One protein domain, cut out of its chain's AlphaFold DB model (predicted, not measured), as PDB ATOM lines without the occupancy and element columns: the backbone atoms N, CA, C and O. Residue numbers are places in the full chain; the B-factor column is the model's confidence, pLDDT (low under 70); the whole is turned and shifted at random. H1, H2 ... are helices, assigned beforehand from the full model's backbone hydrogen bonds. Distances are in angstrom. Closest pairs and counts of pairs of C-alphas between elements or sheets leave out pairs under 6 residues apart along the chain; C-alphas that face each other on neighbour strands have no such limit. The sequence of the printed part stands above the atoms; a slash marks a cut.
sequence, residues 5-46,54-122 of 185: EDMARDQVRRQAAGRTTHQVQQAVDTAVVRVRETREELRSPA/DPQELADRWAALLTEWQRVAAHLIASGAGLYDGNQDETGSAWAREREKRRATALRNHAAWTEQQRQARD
ATOM      1  N   GLU A   5      33.809  51.979 -39.741       92.06
ATOM      2  CA  GLU A   5      33.080  50.757 -39.388       92.06
ATOM      3  C   GLU A   5      33.836  49.909 -38.365       92.06
ATOM      4  O   GLU A   5      33.231  49.432 -37.407       92.06
ATOM      5  N   ASP A   6      35.152  49.735 -38.529       90.44
ATOM      6  CA  ASP A   6      35.984  49.018 -37.552       90.44
ATOM      7  C   ASP A   6      35.898  49.682 -36.165       90.44
ATOM      8  O   ASP A   6      35.757  48.992 -35.152       90.44
ATOM      9  N   MET A   7      35.929  51.019 -36.116       91.06
ATOM     10  CA  MET A   7      35.783  51.772 -34.866       91.06
ATOM     11  C   MET A   7      34.377  51.652 -34.274       91.06
ATOM     12  O   MET A   7      34.238  51.430 -33.070       91.06
ATOM     13  N   ALA A   8      33.340  51.769 -35.107       94.81
ATOM     14  CA  ALA A   8      31.953  51.655 -34.675       94.81
ATOM     15  C   ALA A   8      31.664  50.280 -34.058       94.81
ATOM     16  O   ALA A   8      31.120  50.209 -32.959       94.81
ATOM     17  N   ARG A   9      32.103  49.198 -34.710       92.12
ATOM     18  CA  ARG A   9      31.974  47.815 -34.215       92.12
ATOM     19  C   ARG A   9      32.600  47.627 -32.843       92.12
ATOM     20  O   ARG A   9      31.968  47.081 -31.942       92.12
ATOM     21  N   ASP A  10      33.835  48.090 -32.670       90.00
ATOM     22  CA  ASP A  10      34.540  47.972 -31.394       90.00
ATOM     23  C   ASP A  10      33.861  48.789 -30.286       90.00
ATOM     24  O   ASP A  10      33.658  48.297 -29.170       90.00
ATOM     25  N   GLN A  11      33.460  50.021 -30.601       93.56
ATOM     26  CA  GLN A  11      32.770  50.890 -29.658       93.56
ATOM     27  C   GLN A  11      31.419  50.304 -29.237       93.56
ATOM     28  O   GLN A  11      31.161  50.178 -28.038       93.56
ATOM     29  N   VAL A  12      30.568  49.930 -30.195       95.06
ATOM     30  CA  VAL A  12      29.237  49.384 -29.910       95.06
ATOM     31  C   VAL A  12      29.356  48.075 -29.151       95.06
ATOM     32  O   VAL A  12      28.676  47.916 -28.147       95.06
ATOM     33  N   ARG A  13      30.267  47.170 -29.527       89.31
ATOM     34  CA  ARG A  13      30.468  45.912 -28.792       89.31
ATOM     35  C   ARG A  13      30.771  46.148 -27.311       89.31
ATOM     36  O   ARG A  13      30.202  45.466 -26.463       89.31
ATOM     37  N   ARG A  14      31.644  47.111 -26.997       90.44
ATOM     38  CA  ARG A  14      31.976  47.474 -25.608       90.44
ATOM     39  C   ARG A  14      30.801  48.130 -24.885       90.44
ATOM     40  O   ARG A  14      30.576  47.847 -23.717       90.44
ATOM     41  N   GLN A  15      30.058  48.999 -25.568       94.81
ATOM     42  CA  GLN A  15      28.946  49.743 -24.973       94.81
ATOM     43  C   GLN A  15      27.679  48.905 -24.797       94.81
ATOM     44  O   GLN A  15      26.935  49.136 -23.845       94.81
ATOM     45  N   ALA A  16      27.411  47.985 -25.720       94.25
ATOM     46  CA  ALA A  16      26.213  47.162 -25.758       94.25
ATOM     47  C   ALA A  16      26.273  45.993 -24.774       94.25
ATOM     48  O   ALA A  16      25.221  45.499 -24.388       94.25
ATOM     49  N   ALA A  17      27.466  45.546 -24.371       93.44
ATOM     50  CA  ALA A  17      27.629  44.423 -23.452       93.44
ATOM     51  C   ALA A  17      26.783  44.613 -22.179       93.44
ATOM     52  O   ALA A  17      26.922  45.610 -21.472       93.44
ATOM     53  N   GLY A  18      25.884  43.663 -21.915       94.62
ATOM     54  CA  GLY A  18      24.975  43.702 -20.770       94.62
ATOM     55  C   GLY A  18      23.817  44.700 -20.885       94.62
ATOM     56  O   GLY A  18      23.099  44.889 -19.908       94.62
ATOM     57  N   ARG A  19      23.603  45.340 -22.043       97.00
ATOM     58  CA  ARG A  19      22.425  46.191 -22.274       97.00
ATOM     59  C   ARG A  19      21.199  45.367 -22.633       97.00
ATOM     60  O   ARG A  19      21.297  44.369 -23.342       97.00
ATOM     61  N   THR A  20      20.039  45.846 -22.195       97.00
ATOM     62  CA  THR A  20      18.734  45.303 -22.595       97.00
ATOM     63  C   THR A  20      18.340  45.757 -23.999       97.00
ATOM     64  O   THR A  20      18.832  46.772 -24.497       97.00
ATOM     65  N   THR A  21      17.364  45.076 -24.605       95.81
ATOM     66  CA  THR A  21      16.759  45.477 -25.888       95.81
ATOM     67  C   THR A  21      16.296  46.933 -25.886       95.81
ATOM     68  O   THR A  21      16.569  47.668 -26.830       95.81
ATOM     69  N   HIS A  22      15.669  47.394 -24.800       96.38
ATOM     70  CA  HIS A  22      15.219  48.783 -24.680       96.38
ATOM     71  C   HIS A  22      16.392  49.777 -24.671       96.38
ATOM     72  O   HIS A  22      16.358  50.788 -25.365       96.38
ATOM     73  N   GLN A  23      17.461  49.487 -23.925       97.50
ATOM     74  CA  GLN A  23      18.646  50.350 -23.873       97.50
ATOM     75  C   GLN A  23      19.425  50.367 -25.195       97.50
ATOM     76  O   GLN A  23      20.038  51.380 -25.539       97.50
ATOM     77  N   VAL A  24      19.425  49.251 -25.928       97.06
ATOM     78  CA  VAL A  24      19.966  49.187 -27.290       97.06
ATOM     79  C   VAL A  24      19.108  50.023 -28.242       97.06
ATOM     80  O   VAL A  24      19.662  50.815 -29.000       97.06
ATOM     81  N   GLN A  25      17.779  49.943 -28.153       97.50
ATOM     82  CA  GLN A  25      16.886  50.759 -28.977       97.50
ATOM     83  C   GLN A  25      17.073  52.265 -28.723       97.50
ATOM     84  O   GLN A  25      17.204  53.034 -29.668       97.50
ATOM     85  N   GLN A  26      17.220  52.690 -27.465       98.00
ATOM     86  CA  GLN A  26      17.537  54.088 -27.138       98.00
ATOM     87  C   GLN A  26      18.856  54.568 -27.770       98.00
ATOM     88  O   GLN A  26      18.983  55.729 -28.171       98.00
ATOM     89  N   ALA A  27      19.855  53.684 -27.862       97.94
ATOM     90  CA  ALA A  27      21.115  53.992 -28.529       97.94
ATOM     91  C   ALA A  27      20.940  54.116 -30.053       97.94
ATOM     92  O   ALA A  27      21.515  55.031 -30.645       97.94
ATOM     93  N   VAL A  28      20.106  53.265 -30.670       98.25
ATOM     94  CA  VAL A  28      19.707  53.393 -32.084       98.25
ATOM     95  C   VAL A  28      19.049  54.750 -32.324       98.25
ATOM     96  O   VAL A  28      19.487  55.485 -33.206       98.25
ATOM     97  N   ASP A  29      18.063  55.124 -31.510       98.25
ATOM     98  CA  ASP A  29      17.324  56.381 -31.671       98.25
ATOM     99  C   ASP A  29      18.252  57.596 -31.535       98.25
ATOM    100  O   ASP A  29      18.201  58.536 -32.332       98.25
ATOM    101  N   THR A  30      19.182  57.541 -30.576       98.19
ATOM    102  CA  THR A  30      20.223  58.563 -30.415       98.19
ATOM    103  C   THR A  30      21.104  58.656 -31.662       98.19
ATOM    104  O   THR A  30      21.361  59.754 -32.159       98.19
ATOM    105  N   ALA A  31      21.559  57.521 -32.199       97.19
ATOM    106  CA  ALA A  31      22.400  57.495 -33.392       97.19
ATOM    107  C   ALA A  31      21.659  58.022 -34.635       97.19
ATOM    108  O   ALA A  31      22.259  58.750 -35.425       97.19
ATOM    109  N   VAL A  32      20.358  57.745 -34.784       98.25
ATOM    110  CA  VAL A  32      19.518  58.311 -35.858       98.25
ATOM    111  C   VAL A  32      19.508  59.838 -35.799       98.25
ATOM    112  O   VAL A  32      19.724  60.496 -36.821       98.25
ATOM    113  N   VAL A  33      19.290  60.410 -34.609       98.06
ATOM    114  CA  VAL A  33      19.301  61.867 -34.421       98.06
ATOM    115  C   VAL A  33      20.662  62.444 -34.798       98.06
ATOM    116  O   VAL A  33      20.719  63.395 -35.577       98.06
ATOM    117  N   ARG A  34      21.756  61.829 -34.335       97.00
ATOM    118  CA  ARG A  34      23.116  62.291 -34.639       97.00
ATOM    119  C   ARG A  34      23.454  62.227 -36.123       97.00
ATOM    120  O   ARG A  34      23.965  63.205 -36.650       97.00
ATOM    121  N   VAL A  35      23.098  61.144 -36.813       97.00
ATOM    122  CA  VAL A  35      23.273  61.036 -38.272       97.00
ATOM    123  C   VAL A  35      22.526  62.149 -39.001       97.00
ATOM    124  O   VAL A  35      23.041  62.713 -39.968       97.00
ATOM    125  N   ARG A  36      21.304  62.473 -38.563       96.44
ATOM    126  CA  ARG A  36      20.529  63.567 -39.152       96.44
ATOM    127  C   ARG A  36      21.214  64.912 -38.928       96.44
ATOM    128  O   ARG A  36      21.371  65.654 -39.892       96.44
ATOM    129  N   GLU A  37      21.622  65.203 -37.695       94.19
ATOM    130  CA  GLU A  37      22.310  66.448 -37.326       94.19
ATOM    131  C   GLU A  37      23.595  66.644 -38.132       94.19
ATOM    132  O   GLU A  37      23.762  67.680 -38.766       94.19
ATOM    133  N   THR A  38      24.462  65.632 -38.205       93.44
ATOM    134  CA  THR A  38      25.735  65.757 -38.930       93.44
ATOM    135  C   THR A  38      25.549  65.849 -40.439       93.44
ATOM    136  O   THR A  38      26.311  66.532 -41.115       93.44
ATOM    137  N   ARG A  39      24.514  65.208 -40.999       92.75
ATOM    138  CA  ARG A  39      24.156  65.386 -42.417       92.75
ATOM    139  C   ARG A  39      23.604  66.776 -42.709       92.75
ATOM    140  O   ARG A  39      23.834  67.287 -43.801       92.75
ATOM    141  N   GLU A  40      22.855  67.358 -41.779       92.56
ATOM    142  CA  GLU A  40      22.392  68.741 -41.903       92.56
ATOM    143  C   GLU A  40      23.577  69.703 -41.863       92.56
ATOM    144  O   GLU A  40      23.690  70.583 -42.709       92.56
ATOM    145  N   GLU A  41      24.519  69.465 -40.956       89.06
ATOM    146  CA  GLU A  41      25.736  70.261 -40.820       89.06
ATOM    147  C   GLU A  41      26.638  70.207 -42.066       89.06
ATOM    148  O   GLU A  41      27.325  71.176 -42.383       89.06
ATOM    149  N   LEU A  42      26.627  69.090 -42.801       91.12
ATOM    150  CA  LEU A  42      27.292  68.982 -44.102       91.12
ATOM    151  C   LEU A  42      26.574  69.776 -45.201       91.12
ATOM    152  O   LEU A  42      27.230  70.311 -46.092       91.12
ATOM    153  N   ARG A  43      25.238  69.860 -45.154       91.25
ATOM    154  CA  ARG A  43      24.441  70.624 -46.130       91.25
ATOM    155  C   ARG A  43      24.474  72.127 -45.868       91.25
ATOM    156  O   ARG A  43      24.472  72.900 -46.819       91.25
ATOM    157  N   SER A  44      24.512  72.526 -44.601       88.69
ATOM    158  CA  SER A  44      24.560  73.918 -44.162       88.69
ATOM    159  C   SER A  44      25.657  74.095 -43.103       88.69
ATOM    160  O   SER A  44      25.361  74.078 -41.903       88.69
ATOM    161  N   PRO A  45      26.925  74.267 -43.524       82.19
ATOM    162  CA  PRO A  45      28.056  74.356 -42.607       82.19
ATOM    163  C   PRO A  45      27.966  75.591 -41.709       82.19
ATOM    164  O   PRO A  45      27.883  76.721 -42.191       82.19
ATOM    165  N   ALA A  46      28.022  75.383 -40.396       80.81
ATOM    166  CA  ALA A  46      28.182  76.466 -39.433       80.81
ATOM    167  C   ALA A  46      29.658  76.908 -39.348       80.81
ATOM    168  O   ALA A  46      30.551  76.098 -39.620       80.81
ATOM    169  N   ASP A  54      36.660  67.051 -38.500       88.75
ATOM    170  CA  ASP A  54      36.155  67.053 -39.872       88.75
ATOM    171  C   ASP A  54      34.683  66.592 -39.864       88.75
ATOM    172  O   ASP A  54      34.376  65.494 -39.378       88.75
ATOM    173  N   PRO A  55      33.739  67.419 -40.350       88.06
ATOM    174  CA  PRO A  55      32.326  67.062 -40.382       88.06
ATOM    175  C   PRO A  55      32.036  65.822 -41.224       88.06
ATOM    176  O   PRO A  55      31.082  65.106 -40.917       88.06
ATOM    177  N   GLN A  56      32.830  65.560 -42.266       91.69
ATOM    178  CA  GLN A  56      32.647  64.382 -43.102       91.69
ATOM    179  C   GLN A  56      33.019  63.132 -42.308       91.69
ATOM    180  O   GLN A  56      32.196  62.228 -42.175       91.69
ATOM    181  N   GLU A  57      34.191  63.130 -41.667       91.94
ATOM    182  CA  GLU A  57      34.597  62.038 -40.777       91.94
ATOM    183  C   GLU A  57      33.598  61.814 -39.635       91.94
ATOM    184  O   GLU A  57      33.327  60.673 -39.244       91.94
ATOM    185  N   LEU A  58      33.038  62.893 -39.078       92.19
ATOM    186  CA  LEU A  58      32.039  62.806 -38.019       92.19
ATOM    187  C   LEU A  58      30.732  62.182 -38.530       92.19
ATOM    188  O   LEU A  58      30.171  61.312 -37.858       92.19
ATOM    189  N   ALA A  59      30.262  62.587 -39.711       94.44
ATOM    190  CA  ALA A  59      29.073  62.017 -40.336       94.44
ATOM    191  C   ALA A  59      29.261  60.532 -40.678       94.44
ATOM    192  O   ALA A  59      28.382  59.721 -40.369       94.44
ATOM    193  N   ASP A  60      30.416  60.164 -41.236       95.69
ATOM    194  CA  ASP A  60      30.761  58.778 -41.566       95.69
ATOM    195  C   ASP A  60      30.813  57.912 -40.303       95.69
ATOM    196  O   ASP A  60      30.248  56.815 -40.255       95.69
ATOM    197  N   ARG A  61      31.403  58.436 -39.223       95.44
ATOM    198  CA  ARG A  61      31.437  57.764 -37.918       95.44
ATOM    199  C   ARG A  61      30.040  57.520 -37.358       95.44
ATOM    200  O   ARG A  61      29.761  56.415 -36.895       95.44
ATOM    201  N   TRP A  62      29.156  58.518 -37.381       96.75
ATOM    202  CA  TRP A  62      27.788  58.343 -36.880       96.75
ATOM    203  C   TRP A  62      26.968  57.386 -37.743       96.75
ATOM    204  O   TRP A  62      26.204  56.590 -37.195       96.75
ATOM    205  N   ALA A  63      27.151  57.402 -39.065       97.56
ATOM    206  CA  ALA A  63      26.500  56.453 -39.964       97.56
ATOM    207  C   ALA A  63      26.946  55.006 -39.684       97.56
ATOM    208  O   ALA A  63      26.111  54.097 -39.607       97.56
ATOM    209  N   ALA A  64      28.245  54.800 -39.456       97.69
ATOM    210  CA  ALA A  64      28.797  53.507 -39.069       97.69
ATOM    211  C   ALA A  64      28.271  53.040 -37.698       97.69
ATOM    212  O   ALA A  64      27.866  51.886 -37.552       97.69
ATOM    213  N   LEU A  65      28.210  53.938 -36.703       97.94
ATOM    214  CA  LEU A  65      27.643  53.642 -35.381       97.94
ATOM    215  C   LEU A  65      26.167  53.248 -35.460       97.94
ATOM    216  O   LEU A  65      25.773  52.276 -34.822       97.94
ATOM    217  N   LEU A  66      25.358  53.968 -36.242       98.44
ATOM    218  CA  LEU A  66      23.945  53.638 -36.428       98.44
ATOM    219  C   LEU A  66      23.775  52.239 -37.032       98.44
ATOM    220  O   LEU A  66      23.006  51.438 -36.502       98.44
ATOM    221  N   THR A  67      24.521  51.943 -38.097       97.94
ATOM    222  CA  THR A  67      24.485  50.634 -38.767       97.94
ATOM    223  C   THR A  67      24.791  49.505 -37.783       97.94
ATOM    224  O   THR A  67      24.091  48.494 -37.736       97.94
ATOM    225  N   GLU A  68      25.810  49.690 -36.946       97.38
ATOM    226  CA  GLU A  68      26.204  48.678 -35.973       97.38
ATOM    227  C   GLU A  68      25.203  48.540 -34.813       97.38
ATOM    228  O   GLU A  68      24.877  47.422 -34.412       97.38
ATOM    229  N   TRP A  69      24.652  49.643 -34.298       97.94
ATOM    230  CA  TRP A  69      23.594  49.586 -33.286       97.94
ATOM    231  C   TRP A  69      22.344  48.867 -33.801       97.94
ATOM    232  O   TRP A  69      21.759  48.061 -33.077       97.94
ATOM    233  N   GLN A  70      21.961  49.099 -35.060       97.69
ATOM    234  CA  GLN A  70      20.849  48.396 -35.703       97.69
ATOM    235  C   GLN A  70      21.121  46.894 -35.845       97.69
ATOM    236  O   GLN A  70      20.227  46.087 -35.595       97.69
ATOM    237  N   ARG A  71      22.355  46.501 -36.181       96.56
ATOM    238  CA  ARG A  71      22.765  45.089 -36.232       96.56
ATOM    239  C   ARG A  71      22.637  44.418 -34.864       96.56
ATOM    240  O   ARG A  71      22.093  43.320 -34.774       96.56
ATOM    241  N   VAL A  72      23.103  45.076 -33.801       95.88
ATOM    242  CA  VAL A  72      22.986  44.565 -32.427       95.88
ATOM    243  C   VAL A  72      21.523  44.456 -31.993       95.88
ATOM    244  O   VAL A  72      21.138  43.445 -31.410       95.88
ATOM    245  N   ALA A  73      20.691  45.447 -32.323       95.69
ATOM    246  CA  ALA A  73      19.253  45.391 -32.065       95.69
ATOM    247  C   ALA A  73      18.596  44.204 -32.790       95.69
ATOM    248  O   ALA A  73      17.865  43.432 -32.172       95.69
ATOM    249  N   ALA A  74      18.909  44.011 -34.075       95.12
ATOM    250  CA  ALA A  74      18.415  42.883 -34.859       95.12
ATOM    251  C   ALA A  74      18.878  41.535 -34.284       95.12
ATOM    252  O   ALA A  74      18.084  40.602 -34.202       95.12
ATOM    253  N   HIS A  75      20.134  41.443 -33.834       94.12
ATOM    254  CA  HIS A  75      20.655  40.249 -33.173       94.12
ATOM    255  C   HIS A  75      19.903  39.939 -31.872       94.12
ATOM    256  O   HIS A  75      19.506  38.795 -31.677       94.12
ATOM    257  N   LEU A  76      19.658  40.938 -31.018       94.12
ATOM    258  CA  LEU A  76      18.881  40.767 -29.783       94.12
ATOM    259  C   LEU A  76      17.446  40.304 -30.045       94.12
ATOM    260  O   LEU A  76      16.939  39.431 -29.345       94.12
ATOM    261  N   ILE A  77      16.794  40.874 -31.060       93.69
ATOM    262  CA  ILE A  77      15.445  40.460 -31.464       93.69
ATOM    263  C   ILE A  77      15.464  39.008 -31.954       93.69
ATOM    264  O   ILE A  77      14.613  38.219 -31.554       93.69
ATOM    265  N   ALA A  78      16.436  38.649 -32.796       92.94
ATOM    266  CA  ALA A  78      16.543  37.313 -33.373       92.94
ATOM    267  C   ALA A  78      16.907  36.237 -32.338       92.94
ATOM    268  O   ALA A  78      16.401  35.120 -32.417       92.94
ATOM    269  N   SER A  79      17.770  36.558 -31.371       91.69
ATOM    270  CA  SER A  79      18.167  35.623 -30.314       91.69
ATOM    271  C   SER A  79      17.116  35.492 -29.211       91.69
ATOM    272  O   SER A  79      17.133  34.514 -28.466       91.69
ATOM    273  N   GLY A  80      16.220  36.478 -29.074       91.06
ATOM    274  CA  GLY A  80      15.275  36.565 -27.961       91.06
ATOM    275  C   GLY A  80      15.955  36.789 -26.606       91.06
ATOM    276  O   GLY A  80      15.306  36.676 -25.564       91.06
ATOM    277  N   ALA A  81      17.257  37.091 -26.594       86.50
ATOM    278  CA  ALA A  81      18.008  37.308 -25.372       86.50
ATOM    279  C   ALA A  81      17.573  38.623 -24.705       86.50
ATOM    280  O   ALA A  81      17.452  39.663 -25.348       86.50
ATOM    281  N   GLY A  82      17.369  38.595 -23.385       89.06
ATOM    282  CA  GLY A  82      17.009  39.799 -22.623       89.06
ATOM    283  C   GLY A  82      18.155  40.808 -22.475       89.06
ATOM    284  O   GLY A  82      17.908  41.976 -22.174       89.06
ATOM    285  N   LEU A  83      19.398  40.363 -22.685       95.00
ATOM    286  CA  LEU A  83      20.624  41.150 -22.571       95.00
ATOM    287  C   LEU A  83      21.576  40.809 -23.713       95.00
ATOM    288  O   LEU A  83      21.654  39.656 -24.136       95.00
ATOM    289  N   TYR A  84      22.340  41.796 -24.175       93.19
ATOM    290  CA  TYR A  84      23.343  41.569 -25.208       93.19
ATOM    291  C   TYR A  84      24.610  40.948 -24.620       93.19
ATOM    292  O   TYR A  84      25.341  41.593 -23.859       93.19
ATOM    293  N   ASP A  85      24.889  39.712 -25.027       90.50
ATOM    294  CA  ASP A  85      26.169  39.042 -24.831       90.50
ATOM    295  C   ASP A  85      26.917  38.966 -26.167       90.50
ATOM    296  O   ASP A  85      26.562  38.204 -27.067       90.50
ATOM    297  N   GLY A  86      27.999  39.736 -26.283       85.31
ATOM    298  CA  GLY A  86      28.819  39.766 -27.492       85.31
ATOM    299  C   GLY A  86      29.487  38.429 -27.840       85.31
ATOM    300  O   GLY A  86      29.990  38.295 -28.954       85.31
ATOM    301  N   ASN A  87      29.518  37.453 -26.925       86.19
ATOM    302  CA  ASN A  87      30.002  36.101 -27.218       86.19
ATOM    303  C   ASN A  87      28.962  35.245 -27.954       86.19
ATOM    304  O   ASN A  87      29.350  34.337 -28.685       86.19
ATOM    305  N   GLN A  88      27.669  35.538 -27.792       87.12
ATOM    306  CA  GLN A  88      26.574  34.871 -28.512       87.12
ATOM    307  C   GLN A  88      26.326  35.491 -29.894       87.12
ATOM    308  O   GLN A  88      25.701  34.889 -30.763       87.12
ATOM    309  N   ASP A  89      26.874  36.682 -30.126       90.31
ATOM    310  CA  ASP A  89      26.940  37.309 -31.437       90.31
ATOM    311  C   ASP A  89      28.093  36.722 -32.269       90.31
ATOM    312  O   ASP A  89      29.239  37.186 -32.215       90.31
ATOM    313  N   GLU A  90      27.789  35.693 -33.064       88.06
ATOM    314  CA  GLU A  90      28.759  35.031 -33.946       88.06
ATOM    315  C   GLU A  90      29.407  36.000 -34.937       88.06
ATOM    316  O   GLU A  90      30.616  35.923 -35.180       88.06
ATOM    317  N   THR A  91      28.625  36.946 -35.472       87.12
ATOM    318  CA  THR A  91      29.111  37.943 -36.436       87.12
ATOM    319  C   THR A  91      30.117  38.867 -35.762       87.12
ATOM    320  O   THR A  91      31.260  38.990 -36.212       87.12
ATOM    321  N   GLY A  92      29.737  39.457 -34.626       86.06
ATOM    322  CA  GLY A  92      30.618  40.326 -33.851       86.06
ATOM    323  C   GLY A  92      31.867  39.598 -33.349       86.06
ATOM    324  O   GLY A  92      32.971  40.155 -33.350       86.06
ATOM    325  N   SER A  93      31.737  38.331 -32.959       86.19
ATOM    326  CA  SER A  93      32.849  37.482 -32.525       86.19
ATOM    327  C   SER A  93      33.797  37.091 -33.659       86.19
ATOM    328  O   SER A  93      35.016  37.111 -33.464       86.19
ATOM    329  N   ALA A  94      33.296  36.791 -34.859       90.31
ATOM    330  CA  ALA A  94      34.135  36.565 -36.035       90.31
ATOM    331  C   ALA A  94      34.975  37.808 -36.370       90.31
ATOM    332  O   ALA A  94      36.197  37.702 -36.510       90.31
ATOM    333  N   TRP A  95      34.359  38.990 -36.388       88.38
ATOM    334  CA  TRP A  95      35.055  40.248 -36.662       88.38
ATOM    335  C   TRP A  95      36.130  40.583 -35.628       88.38
ATOM    336  O   TRP A  95      37.234  40.992 -35.991       88.38
ATOM    337  N   ALA A  96      35.868  40.365 -34.337       85.56
ATOM    338  CA  ALA A  96      36.885  40.606 -33.315       85.56
ATOM    339  C   ALA A  96      38.098  39.673 -33.447       85.56
ATOM    340  O   ALA A  96      39.227  40.123 -33.235       85.56
ATOM    341  N   ARG A  97      37.886  38.408 -33.844       89.06
ATOM    342  CA  ARG A  97      38.983  37.471 -34.141       89.06
ATOM    343  C   ARG A  97      39.792  37.918 -35.354       89.06
ATOM    344  O   ARG A  97      41.021  37.913 -35.306       89.06
ATOM    345  N   GLU A  98      39.123  38.341 -36.422       90.88
ATOM    346  CA  GLU A  98      39.793  38.869 -37.610       90.88
ATOM    347  C   GLU A  98      40.635  40.110 -37.280       90.88
ATOM    348  O   GLU A  98      41.794  40.212 -37.685       90.88
ATOM    349  N   ARG A  99      40.086  41.030 -36.483       86.25
ATOM    350  CA  ARG A  99      40.792  42.223 -36.005       86.25
ATOM    351  C   ARG A  99      42.041  41.860 -35.206       86.25
ATOM    352  O   ARG A  99      43.100  42.432 -35.457       86.25
ATOM    353  N   GLU A 100      41.946  40.908 -34.279       89.44
ATOM    354  CA  GLU A 100      43.112  40.475 -33.502       89.44
ATOM    355  C   GLU A 100      44.181  39.855 -34.412       89.44
ATOM    356  O   GLU A 100      45.363  40.173 -34.288       89.44
ATOM    357  N   LYS A 101      43.774  39.070 -35.419       93.00
ATOM    358  CA  LYS A 101      44.689  38.529 -36.431       93.00
ATOM    359  C   LYS A 101      45.376  39.636 -37.245       93.00
ATOM    360  O   LYS A 101      46.590  39.566 -37.470       93.00
ATOM    361  N   ARG A 102      44.632  40.668 -37.668       91.19
ATOM    362  CA  ARG A 102      45.176  41.847 -38.374       91.19
ATOM    363  C   ARG A 102      46.181  42.592 -37.494       91.19
ATOM    364  O   ARG A 102      47.290  42.874 -37.945       91.19
ATOM    365  N   ARG A 103      45.832  42.846 -36.230       89.25
ATOM    366  CA  ARG A 103      46.698  43.513 -35.246       89.25
ATOM    367  C   ARG A 103      47.980  42.725 -34.985       89.25
ATOM    368  O   ARG A 103      49.064  43.289 -35.094       89.25
ATOM    369  N   ALA A 104      47.874  41.428 -34.709       93.81
ATOM    370  CA  ALA A 104      49.030  40.563 -34.486       93.81
ATOM    371  C   ALA A 104      49.955  40.513 -35.714       93.81
ATOM    372  O   ALA A 104      51.175  40.477 -35.584       93.81
ATOM    373  N   THR A 105      49.391  40.545 -36.922       94.56
ATOM    374  CA  THR A 105      50.180  40.602 -38.161       94.56
ATOM    375  C   THR A 105      50.890  41.943 -38.322       94.56
ATOM    376  O   THR A 105      52.086  41.954 -38.593       94.56
ATOM    377  N   ALA A 106      50.207  43.064 -38.081       92.12
ATOM    378  CA  ALA A 106      50.830  44.385 -38.125       92.12
ATOM    379  C   ALA A 106      51.981  44.516 -37.112       92.12
ATOM    380  O   ALA A 106      53.048  45.012 -37.463       92.12
ATOM    381  N   LEU A 107      51.796  44.012 -35.887       94.81
ATOM    382  CA  LEU A 107      52.837  44.010 -34.854       94.81
ATOM    383  C   LEU A 107      54.049  43.162 -35.255       94.81
ATOM    384  O   LEU A 107      55.179  43.617 -35.105       94.81
ATOM    385  N   ARG A 108      53.830  41.963 -35.814       95.81
ATOM    386  CA  ARG A 108      54.920  41.117 -36.330       95.81
ATOM    387  C   ARG A 108      55.679  41.791 -37.470       95.81
ATOM    388  O   ARG A 108      56.903  41.789 -37.455       95.81
ATOM    389  N   ASN A 109      54.969  42.393 -38.422       94.25
ATOM    390  CA  ASN A 109      55.592  43.091 -39.546       94.25
ATOM    391  C   ASN A 109      56.405  44.298 -39.073       94.25
ATOM    392  O   ASN A 109      57.510  44.517 -39.557       94.25
ATOM    393  N   HIS A 110      55.879  45.057 -38.111       92.56
ATOM    394  CA  HIS A 110      56.603  46.177 -37.524       92.56
ATOM    395  C   HIS A 110      57.866  45.709 -36.800       92.56
ATOM    396  O   HIS A 110      58.933  46.254 -37.052       92.56
ATOM    397  N   ALA A 111      57.772  44.659 -35.979       94.38
ATOM    398  CA  ALA A 111      58.932  44.083 -35.304       94.38
ATOM    399  C   ALA A 111      59.997  43.596 -36.302       94.38
ATOM    400  O   ALA A 111      61.174  43.900 -36.128       94.38
ATOM    401  N   ALA A 112      59.589  42.908 -37.375       93.88
ATOM    402  CA  ALA A 112      60.494  42.464 -38.434       93.88
ATOM    403  C   ALA A 112      61.164  43.643 -39.156       93.88
ATOM    404  O   ALA A 112      62.369  43.620 -39.387       93.88
ATOM    405  N   TRP A 113      60.404  44.695 -39.467       92.69
ATOM    406  CA  TRP A 113      60.949  45.909 -40.068       92.69
ATOM    407  C   TRP A 113      61.941  46.610 -39.133       92.69
ATOM    408  O   TRP A 113      63.030  46.979 -39.560       92.69
ATOM    409  N   THR A 114      61.616  46.752 -37.845       91.81
ATOM    410  CA  THR A 114      62.523  47.341 -36.850       91.81
ATOM    411  C   THR A 114      63.813  46.538 -36.718       91.81
ATOM    412  O   THR A 114      64.884  47.129 -36.610       91.81
ATOM    413  N   GLU A 115      63.728  45.211 -36.751       89.00
ATOM    414  CA  GLU A 115      64.900  44.339 -36.706       89.00
ATOM    415  C   GLU A 115      65.769  44.492 -37.960       89.00
ATOM    416  O   GLU A 115      66.976  44.681 -37.847       89.00
ATOM    417  N   GLN A 116      65.164  44.537 -39.150       86.88
ATOM    418  CA  GLN A 116      65.887  44.832 -40.393       86.88
ATOM    419  C   GLN A 116      66.577  46.199 -40.349       86.88
ATOM    420  O   GLN A 116      67.713  46.330 -40.790       86.88
ATOM    421  N   GLN A 117      65.919  47.222 -39.798       86.62
ATOM    422  CA  GLN A 117      66.521  48.548 -39.643       86.62
ATOM    423  C   GLN A 117      67.693  48.545 -38.658       86.62
ATOM    424  O   GLN A 117      68.673  49.250 -38.885       86.62
ATOM    425  N   ARG A 118      67.625  47.754 -37.581       82.25
ATOM    426  CA  ARG A 118      68.760  47.574 -36.663       82.25
ATOM    427  C   ARG A 118      69.928  46.899 -37.364       82.25
ATOM    428  O   ARG A 118      71.021  47.440 -37.325       82.25
ATOM    429  N   GLN A 119      69.676  45.798 -38.066       81.81
ATOM    430  CA  GLN A 119      70.704  45.084 -38.827       81.81
ATOM    431  C   GLN A 119      71.363  45.988 -39.875       81.81
ATOM    432  O   GLN A 119      72.583  46.040 -39.939       81.81
ATOM    433  N   ALA A 120      70.575  46.763 -40.626       79.25
ATOM    434  CA  ALA A 120      71.096  47.718 -41.604       79.25
ATOM    435  C   ALA A 120      71.899  48.860 -40.956       79.25
ATOM    436  O   ALA A 120      72.884  49.325 -41.517       79.25
ATOM    437  N   ARG A 121      71.492  49.329 -39.770       74.12
ATOM    438  CA  ARG A 121      72.229  50.362 -39.027       74.12
ATOM    439  C   ARG A 121      73.540  49.827 -38.450       74.12
ATOM    440  O   ARG A 121      74.519  50.564 -38.386       74.12
ATOM    441  N   ASP A 122      73.537  48.581 -38.000       74.50
ATOM    442  CA  ASP A 122      74.701  47.931 -37.407       74.50
ATOM    443  C   ASP A 122      75.660  47.378 -38.497       74.50
ATOM    444  O   ASP A 122      76.768  46.936 -38.189       74.50
TER     445      ASP A 122
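Overview. This is residues 5 to 46 and 54 to 122 of the 185 residues of an uncharacterized protein of Streptomyces sp. CS014 (UniProt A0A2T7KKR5). Two long helices, H2 and H3, lie side by side and run opposite ways, the short helix H1 packs slantwise on H3, and the long helix H4 leads away from this small body as an arm. Residues 100 to 122 of H4 stick out free and make much of the length. The printed part has 111 residues with four named helices, in the order H1, H2, H3, H4, and no named strand; the class is all helix. The whole is loose, with a radius of gyration of the C-alphas of 18.9 A, and flat, spanning 60 by 42 by 16 A.

Along the chain. H1 is residues 5 to 16, 15.7 A from first to last C-alpha, and begins at C-alpha 5 at (33.080, 50.757, -39.388). H2 is residues 21 to 43, 33.2 A long. H3 is residues 55 to 79, 35.9 A long, and ends at C-alpha 79 at (18.167, 35.623, -30.314). H4 is residues 90 to 122, 47.8 A long, and ends at C-alpha 122 at (74.701, 47.931, -37.407).

Arrangement. H1 touches H3 at a steep tilt of 51 degrees, the same way, with the C-alphas of Ala 8 and Leu 65 closest at 4.8 A; H3 touches H1 with residues 61 to 72 alone. H1 and H2 are close but not clearly touching, their closest C-alphas, of Ala 16 and Val 24, being 6.7 A apart. Their tilt of 36 degrees is only just steep, and they run opposite ways. H2 touches H3 at a shallow tilt of 23 degrees, opposite ways; the closest C-alphas are those of Ala 31 and Leu 66, 5.1 A apart. H1 and H4 only just touch, with 3 pairs of C-alphas within 8 A, through residues 9 to 13 of H1 and 92 to 96 of H4 alone; the closest are those of Arg 13 and Gly 92, 7.5 A apart. They run opposite ways at a steep tilt of 56 degrees. The helix packing is mostly crossed, but only just: one of the three touching pairs is at a shallow tilt. H3 and H4 are near each other, with 8 pairs of C-alphas within 10 A, while H2 and H4 are apart. In H1, H2, H3 and H4 every O i to N i+4 pair is within hydrogen-bond range.

Size, cuts and confidence. The two C-alphas farthest apart, those of Gly 80 and Asp 122, are 61.2 A apart. Without residues 100 to 122, which stand free, the body has 88 residues and spans 43 by 29 by 16 A. The link H1 to H2 is tight, with 4 residues, and the link H3 to H4 is short, with 10. Residues 47 to 53 are not printed; they belong to the link across the cut from H2 to H3, where C-alphas 46 and 54 are 12.3 A apart. The mean pLDDT of the printed part is 92.2, and no printed residue is under 70.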